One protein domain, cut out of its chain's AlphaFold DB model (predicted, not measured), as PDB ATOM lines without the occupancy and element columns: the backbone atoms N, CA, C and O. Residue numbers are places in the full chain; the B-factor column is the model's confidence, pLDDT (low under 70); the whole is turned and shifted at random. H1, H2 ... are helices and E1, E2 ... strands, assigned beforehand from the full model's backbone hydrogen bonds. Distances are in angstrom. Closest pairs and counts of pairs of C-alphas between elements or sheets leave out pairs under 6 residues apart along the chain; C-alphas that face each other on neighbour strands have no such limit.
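Overview. This is residues 4 to 60 of the 61 residues of an uncharacterized protein of Dyadobacter jejuensis (UniProt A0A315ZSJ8). A small wall of three strands, made of the long hairpin E1 and E2 with the short strand E3 beside E1, has one long helix, H2, packed over one of its faces. A short helix, H1, sits toward one end of the longest axis and only grazes the sheet. The printed part has 57 residues, with two named helices and three named strands in the order H1, E1, E2, H2, E3. The sheet runs E2, E1, E3, all antiparallel, and the class is mixed, helices and strands. The whole is compact, with a radius of gyration of the C-alphas of 10.5 A, and only just elongated, spanning 31 by 20 by 14 A.

Along the chain. H1 is residues 7 to 13, beginning at C-alpha 7 at (-80.661, -18.766, -131.530). E1 is residues 20 to 27, 20.3 A from first to last C-alpha, beginning at (-88.113, -1.875, -136.226). E2 is residues 30 to 37, 20.8 A long. H2 is residues 38 to 51, 19.8 A long. E3 is residues 56 to 59, 10.2 A long, and ends at C-alpha 59 at (-85.760, -13.849, -128.804).

Arrangement. E1 is the inner strand of the sheet, and E2 and E3 are its edge strands. E1 and E2 form a hairpin, antiparallel at 155 degrees, with N 25 and O 32 at 2.8 A and N 23 and O 34 at 2.9 A, within hydrogen-bond range. E1 and E3 are antiparallel at 142 degrees, with N 26 and O 58 at 2.8 A. E2 and E3 are apart. Residues 4 to 5 pair with residues 57 to 58 of E3, parallel. H2 is on the sheet, two layers with a helix on one face. Its closest C-alphas to E2 are those of Ala 41 and Ile 34, 5.5 A apart. Its closest to E1 are those of Ala 49 and Ile 27, 6.2 A apart. E2, H2 and E3 form a split strand-helix-strand unit, two strands running the same way with E1 between them in the sheet, and its crossover is right-handed. H1 only grazes the sheet, with its residues 7 to 10; the closest C-alphas of H1 and E3 are those of Tyr 9 and Val 59, 5.7 A apart. H1 and H2 are apart. In H1 and H2 every O i to N i+4 pair is within hydrogen-bond range.

Size, cuts and confidence. The two C-alphas farthest apart are those of Gly 14 and Ser 51, at 31.1 A. The printed part, residues 4 to 60, has no cut. The links E1 to E2, E2 to H2 and H2 to E3 are tight, and H1 to E1 is short. The mean pLDDT of the printed part is 95.1, and no printed residue is under 70.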
ATOM      1  N   VAL A   4     -78.867 -12.795-123.306       95.81
ATOM      2  CA  VAL A   4     -79.878 -12.728-124.370       95.81
ATOM      3  C   VAL A   4     -79.513 -13.735-125.454       95.81
ATOM      4  O   VAL A   4     -78.435 -13.628-126.035       95.81
ATOM      5  N   SER A   5     -80.396 -14.694-125.721       96.12
ATOM      6  CA  SER A   5     -80.233 -15.707-126.765       96.12
ATOM      7  C   SER A   5     -81.075 -15.368-127.991       96.12
ATOM      8  O   SER A   5     -82.286 -15.181-127.885       96.12
ATOM      9  N   THR A   6     -80.432 -15.319-129.155       95.94
ATOM     10  CA  THR A   6     -81.059 -15.077-130.466       95.94
ATOM     11  C   THR A   6     -81.216 -16.350-131.296       95.94
ATOM     12  O   THR A   6     -81.816 -16.303-132.365       95.94
ATOM     13  N   ILE A   7     -80.744 -17.496-130.790       95.12
ATOM     14  CA  ILE A   7     -80.661 -18.766-131.530       95.12
ATOM     15  C   ILE A   7     -82.007 -19.151-132.150       95.12
ATOM     16  O   ILE A   7     -82.076 -19.491-133.326       95.12
ATOM     17  N   LYS A   8     -83.098 -19.076-131.378       92.75
ATOM     18  CA  LYS A   8     -84.425 -19.467-131.871       92.75
ATOM     19  C   LYS A   8     -84.909 -18.556-133.002       92.75
ATOM     20  O   LYS A   8     -85.415 -19.060-133.997       92.75
ATOM     21  N   TYR A   9     -84.700 -17.248-132.875       94.94
ATOM     22  CA  TYR A   9     -85.001 -16.291-133.935       94.94
ATOM     23  C   TYR A   9     -84.180 -16.582-135.203       94.94
ATOM     24  O   TYR A   9     -84.725 -16.636-136.301       94.94
ATOM     25  N   GLU A  10     -82.876 -16.821-135.059       95.50
ATOM     26  CA  GLU A  10     -81.984 -17.106-136.191       95.50
ATOM     27  C   GLU A  10     -82.355 -18.403-136.918       95.50
ATOM     28  O   GLU A  10     -82.332 -18.430-138.145       95.50
ATOM     29  N   ILE A  11     -82.774 -19.443-136.186       94.50
ATOM     30  CA  ILE A  11     -83.280 -20.695-136.772       94.50
ATOM     31  C   ILE A  11     -84.544 -20.448-137.611       94.50
ATOM     32  O   ILE A  11     -84.683 -21.027-138.685       94.50
ATOM     33  N   VAL A  12     -85.464 -19.601-137.138       93.44
ATOM     34  CA  VAL A  12     -86.748 -19.342-137.814       93.44
ATOM     35  C   VAL A  12     -86.589 -18.398-139.009       93.44
ATOM     36  O   VAL A  12     -87.207 -18.611-140.049       93.44
ATOM     37  N   HIS A  13     -85.769 -17.353-138.878       91.50
ATOM     38  CA  HIS A  13     -85.680 -16.271-139.865       91.50
ATOM     39  C   HIS A  13     -84.421 -16.314-140.742       91.50
ATOM     40  O   HIS A  13     -84.316 -15.526-141.683       91.50
ATOM     41  N   GLY A  14     -83.447 -17.174-140.429       94.56
ATOM     42  CA  GLY A  14     -82.189 -17.303-141.171       94.56
ATOM     43  C   GLY A  14     -81.245 -16.101-141.048       94.56
ATOM     44  O   GLY A  14     -80.287 -15.990-141.810       94.56
ATOM     45  N   LYS A  15     -81.516 -15.168-140.127       93.69
ATOM     46  CA  LYS A  15     -80.713 -13.958-139.906       93.69
ATOM     47  C   LYS A  15     -80.803 -13.483-138.460       93.69
ATOM     48  O   LYS A  15     -81.785 -13.760-137.773       93.69
ATOM     49  N   ALA A  16     -79.811 -12.708-138.031       94.12
ATOM     50  CA  ALA A  16     -79.833 -12.049-136.732       94.12
ATOM     51  C   ALA A  16     -81.005 -11.042-136.628       94.12
ATOM     52  O   ALA A  16     -81.376 -10.414-137.629       94.12
ATOM     53  N   PRO A  17     -81.584 -10.855-135.429       94.06
ATOM     54  CA  PRO A  17     -82.649  -9.882-135.208       94.06
ATOM     55  C   PRO A  17     -82.150  -8.444-135.391       94.06
ATOM     56  O   PRO A  17     -81.052  -8.076-134.968       94.06
ATOM     57  N   GLY A  18     -82.980  -7.612-136.015       94.69
ATOM     58  CA  GLY A  18     -82.673  -6.214-136.288       94.69
ATOM     59  C   GLY A  18     -83.833  -5.473-136.945       94.69
ATOM     60  O   GLY A  18     -84.778  -6.079-137.443       94.69
ATOM     61  N   GLY A  19     -83.745  -4.144-136.963       94.75
ATOM     62  CA  GLY A  19     -84.789  -3.276-137.512       94.75
ATOM     63  C   GLY A  19     -85.854  -2.876-136.491       94.75
ATOM     64  O   GLY A  19     -85.658  -3.013-135.282       94.75
ATOM     65  N   PHE A  20     -86.951  -2.315-136.997       96.31
ATOM     66  CA  PHE A  20     -88.113  -1.875-136.226       96.31
ATOM     67  C   PHE A  20     -89.259  -2.874-136.401       96.31
ATOM     68  O   PHE A  20     -89.511  -3.316-137.520       96.31
ATOM     69  N   GLY A  21     -89.949  -3.215-135.317       94.06
ATOM     70  CA  GLY A  21     -91.052  -4.173-135.347       94.06
ATOM     71  C   GLY A  21     -91.624  -4.443-133.961       94.06
ATOM     72  O   GLY A  21     -91.291  -3.746-133.002       94.06
ATOM     73  N   SER A  22     -92.482  -5.456-133.863       95.50
ATOM     74  CA  SER A  22     -92.912  -6.025-132.585       95.50
ATOM     75  C   SER A  22     -92.083  -7.271-132.312       95.50
ATOM     76  O   SER A  22     -92.076  -8.184-133.130       95.50
ATOM     77  N   TRP A  23     -91.357  -7.270-131.198       96.50
ATOM     78  CA  TRP A  23     -90.407  -8.321-130.848       96.50
ATOM     79  C   TRP A  23     -90.966  -9.181-129.726       96.50
ATOM     80  O   TRP A  23     -91.345  -8.657-128.673       96.50
ATOM     81  N   ALA A  24     -90.971 -10.495-129.928       97.00
ATOM     82  CA  ALA A  24     -91.371 -11.456-128.912       97.00
ATOM     83  C   ALA A  24     -90.149 -11.937-128.117       97.00
ATOM     84  O   ALA A  24     -89.224 -12.549-128.659       97.00
ATOM     85  N   PHE A  25     -90.170 -11.710-126.805       96.94
ATOM     86  CA  PHE A  25     -89.141 -12.163-125.877       96.94
ATOM     87  C   PHE A  25     -89.700 -13.201-124.908       96.94
ATOM     88  O   PHE A  25     -90.714 -12.975-124.258       96.94
ATOM     89  N   SER A  26     -89.006 -14.324-124.763       96.75
ATOM     90  CA  SER A  26     -89.234 -15.291-123.694       96.75
ATOM     91  C   SER A  26     -88.491 -14.841-122.439       96.75
ATOM     92  O   SER A  26     -87.257 -14.843-122.426       96.75
ATOM     93  N   ILE A  27     -89.224 -14.509-121.380       95.31
ATOM     94  CA  ILE A  27     -88.688 -14.114-120.072       95.31
ATOM     95  C   ILE A  27     -89.413 -14.946-119.017       95.31
ATOM     96  O   ILE A  27     -90.619 -14.816-118.862       95.31
ATOM     97  N   ASP A  28     -88.691 -15.808-118.300       91.94
ATOM     98  CA  ASP A  28     -89.271 -16.657-117.242       91.94
ATOM     99  C   ASP A  28     -90.476 -17.507-117.690       91.94
ATOM    100  O   ASP A  28     -91.509 -17.562-117.036       91.94
ATOM    101  N   LYS A  29     -90.359 -18.153-118.860       89.00
ATOM    102  CA  LYS A  29     -91.429 -18.929-119.526       89.00
ATOM    103  C   LYS A  29     -92.642 -18.109-119.990       89.00
ATOM    104  O   LYS A  29     -93.518 -18.671-120.643       89.00
ATOM    105  N   GLU A  30     -92.676 -16.805-119.735       93.88
ATOM    106  CA  GLU A  30     -93.665 -15.894-120.300       93.88
ATOM    107  C   GLU A  30     -93.173 -15.299-121.618       93.88
ATOM    108  O   GLU A  30     -91.970 -15.132-121.840       93.88
ATOM    109  N   VAL A  31     -94.119 -14.954-122.490       95.56
ATOM    110  CA  VAL A  31     -93.844 -14.222-123.726       95.56
ATOM    111  C   VAL A  31     -94.215 -12.760-123.519       95.56
ATOM    112  O   VAL A  31     -95.370 -12.435-123.254       95.56
ATOM    113  N   CYS A  32     -93.233 -11.878-123.659       95.00
ATOM    114  CA  CYS A  32     -93.407 -10.433-123.617       95.00
ATOM    115  C   CYS A  32     -93.235  -9.860-125.026       95.00
ATOM    116  O   CYS A  32     -92.234 -10.138-125.686       95.00
ATOM    117  N   PHE A  33     -94.184  -9.038-125.463       96.56
ATOM    118  CA  PHE A  33     -94.114  -8.339-126.745       96.56
ATOM    119  C   PHE A  33     -93.689  -6.895-126.519       96.56
ATOM    120  O   PHE A  33     -94.315  -6.185-125.733       96.56
ATOM    121  N   ILE A  34     -92.631  -6.465-127.204       96.38
ATOM    122  CA  ILE A  34     -92.095  -5.108-127.086       96.38
ATOM    123  C   ILE A  34     -91.927  -4.528-128.485       96.38
ATOM    124  O   ILE A  34     -91.204  -5.071-129.323       96.38
ATOM    125  N   SER A  35     -92.610  -3.417-128.741       96.44
ATOM    126  CA  SER A  35     -92.582  -2.739-130.035       96.44
ATOM    127  C   SER A  35     -91.475  -1.693-130.077       96.44
ATOM    128  O   SER A  35     -91.329  -0.893-129.159       96.44
ATOM    129  N   GLY A  36     -90.703  -1.670-131.159       96.38
ATOM    130  CA  GLY A  36     -89.637  -0.695-131.347       96.38
ATOM    131  C   GLY A  36     -88.487  -1.213-132.198       96.38
ATOM    132  O   GLY A  36     -88.568  -2.248-132.866       96.38
ATOM    133  N   LYS A  37     -87.367  -0.485-132.160       97.25
ATOM    134  CA  LYS A  37     -86.102  -0.993-132.696       97.25
ATOM    135  C   LYS A  37     -85.632  -2.160-131.831       97.25
ATOM    136  O   LYS A  37     -85.651  -2.043-130.607       97.25
ATOM    137  N   TYR A  38     -85.126  -3.230-132.444       96.38
ATOM    138  CA  TYR A  38     -84.622  -4.406-131.719       96.38
ATOM    139  C   TYR A  38     -83.665  -4.036-130.577       96.38
ATOM    140  O   TYR A  38     -83.764  -4.573-129.477       96.38
ATOM    141  N   GLY A  39     -82.755  -3.086-130.815       96.31
ATOM    142  CA  GLY A  39     -81.792  -2.643-129.807       96.31
ATOM    143  C   GLY A  39     -82.437  -2.041-128.556       96.31
ATOM    144  O   GLY A  39     -81.923  -2.249-127.458       96.31
ATOM    145  N   ASP A  40     -83.560  -1.340-128.702       97.31
ATOM    146  CA  ASP A  40     -84.286  -0.732-127.586       97.31
ATOM    147  C   ASP A  40     -85.218  -1.751-126.927       97.31
ATOM    148  O   ASP A  40     -85.171  -1.926-125.710       97.31
ATOM    149  N   ALA A  41     -85.932  -2.539-127.735       97.19
ATOM    150  CA  ALA A  41     -86.776  -3.632-127.263       97.19
ATOM    151  C   ALA A  41     -85.979  -4.665-126.438       97.19
ATOM    152  O   ALA A  41     -86.406  -5.096-125.369       97.19
ATOM    153  N   LYS A  42     -84.752  -4.991-126.867       96.62
ATOM    154  CA  LYS A  42     -83.815  -5.845-126.121       96.62
ATOM    155  C   LYS A  42     -83.447  -5.252-124.760       96.62
ATOM    156  O   LYS A  42     -83.347  -5.997-123.786       96.62
ATOM    157  N   LYS A  43     -83.192  -3.941-124.673       96.94
ATOM    158  CA  LYS A  43     -82.849  -3.288-123.394       96.94
ATOM    159  C   LYS A  43     -84.021  -3.365-122.422       96.94
ATOM    160  O   LYS A  43     -83.803  -3.663-121.249       96.94
ATOM    161  N   GLU A  44     -85.232  -3.143-122.917       97.06
ATOM    162  CA  GLU A  44     -86.455  -3.239-122.124       97.06
ATOM    163  C   GLU A  44     -86.703  -4.678-121.652       97.06
ATOM    164  O   GLU A  44     -86.876  -4.905-120.455       97.06
ATOM    165  N   ALA A  45     -86.563  -5.675-122.533       96.19
ATOM    166  CA  ALA A  45     -86.636  -7.089-122.156       96.19
ATOM    167  C   ALA A  45     -85.605  -7.460-121.073       96.19
ATOM    168  O   ALA A  45     -85.915  -8.166-120.114       96.19
ATOM    169  N   VAL A  46     -84.375  -6.945-121.178       96.62
ATOM    170  CA  VAL A  46     -83.341  -7.135-120.149       96.62
ATOM    171  C   VAL A  46     -83.714  -6.440-118.834       96.62
ATOM    172  O   VAL A  46     -83.439  -6.990-117.769       96.62
ATOM    173  N   ALA A  47     -84.330  -5.257-118.875       96.44
ATOM    174  CA  ALA A  47     -84.804  -4.567-117.675       96.44
ATOM    175  C   ALA A  47     -85.926  -5.354-116.974       96.44
ATOM    176  O   ALA A  47     -85.876  -5.517-115.755       96.44
ATOM    177  N   ILE A  48     -86.864  -5.920-117.741       95.00
ATOM    178  CA  ILE A  48     -87.931  -6.800-117.235       95.00
ATOM    179  C   ILE A  48     -87.338  -8.079-116.628       95.00
ATOM    180  O   ILE A  48     -87.711  -8.484-115.529       95.00
ATOM    181  N   ALA A  49     -86.363  -8.707-117.289       95.75
ATOM    182  CA  ALA A  49     -85.693  -9.881-116.732       95.75
ATOM    183  C   ALA A  49     -84.998  -9.557-115.397       95.75
ATOM    184  O   ALA A  49     -85.126 -10.312-114.433       95.75
ATOM    185  N   LYS A  50     -84.329  -8.398-115.301       95.19
ATOM    186  CA  LYS A  50     -83.712  -7.935-114.048       95.19
ATOM    187  C   LYS A  50     -84.743  -7.706-112.942       95.19
ATOM    188  O   LYS A  50     -84.490  -8.134-111.818       95.19
ATOM    189  N   SER A  51     -85.879  -7.069-113.236       94.69
ATOM    190  CA  SER A  51     -86.923  -6.827-112.227       94.69
ATOM    191  C   SER A  51     -87.531  -8.132-111.707       94.69
ATOM    192  O   SER A  51     -87.804  -8.248-110.514       94.69
ATOM    193  N   LYS A  52     -87.629  -9.150-112.569       93.31
ATOM    194  CA  LYS A  52     -88.069 -10.508-112.218       93.31
ATOM    195  C   LYS A  52     -86.977 -11.396-111.594       93.31
ATOM    196  O   LYS A  52     -87.257 -12.536-111.251       93.31
ATOM    197  N   LYS A  53     -85.741 -10.899-111.417       93.75
ATOM    198  CA  LYS A  53     -84.564 -11.675-110.952       93.75
ATOM    199  C   LYS A  53     -84.222 -12.880-111.848       93.75
ATOM    200  O   LYS A  53     -83.686 -13.888-111.389       93.75
ATOM    201  N   VAL A  54     -84.498 -12.753-113.143       93.69
ATOM    202  CA  VAL A  54     -84.273 -13.772-114.172       93.69
ATOM    203  C   VAL A  54     -82.998 -13.440-114.943       93.69
ATOM    204  O   VAL A  54     -82.704 -12.284-115.246       93.69
ATOM    205  N   HIS A  55     -82.225 -14.470-115.282       93.06
ATOM    206  CA  HIS A  55     -80.895 -14.314-115.881       93.06
ATOM    207  C   HIS A  55     -80.861 -14.577-117.390       93.06
ATOM    208  O   HIS A  55     -79.816 -14.404-118.015       93.06
ATOM    209  N   SER A  56     -81.986 -14.971-117.985       93.19
ATOM    210  CA  SER A  56     -82.079 -15.375-119.387       93.19
ATOM    211  C   SER A  56     -83.254 -14.712-120.098       93.19
ATOM    212  O   SER A  56     -84.377 -14.732-119.594       93.19
ATOM    213  N   VAL A  57     -82.996 -14.208-121.300       96.25
ATOM    214  CA  VAL A  57     -84.001 -13.719-122.248       96.25
ATOM    215  C   VAL A  57     -83.804 -14.450-123.573       96.25
ATOM    216  O   VAL A  57     -82.685 -14.503-124.081       96.25
ATOM    217  N   GLY A  58     -84.866 -15.008-124.145       95.88
ATOM    218  CA  GLY A  58     -84.843 -15.588-125.493       95.88
ATOM    219  C   GLY A  58     -85.576 -14.700-126.492       95.88
ATOM    220  O   GLY A  58     -86.644 -14.206-126.168       95.88
ATOM    221  N   VAL A  59     -85.046 -14.513-127.698       96.44
ATOM    222  CA  VAL A  59     -85.760 -13.849-128.804       96.44
ATOM    223  C   VAL A  59     -86.504 -14.915-129.611       96.44
ATOM    224  O   VAL A  59     -85.897 -15.906-130.022       96.44
ATOM    225  N   LEU A  60     -87.818 -14.747-129.779       90.81
ATOM    226  CA  LEU A  60     -88.710 -15.765-130.341       90.81
ATOM    227  C   LEU A  60     -89.102 -15.499-131.798       90.81
ATOM    228  O   LEU A  60     -89.070 -16.443-132.582       90.81
TER     229      LEU A  60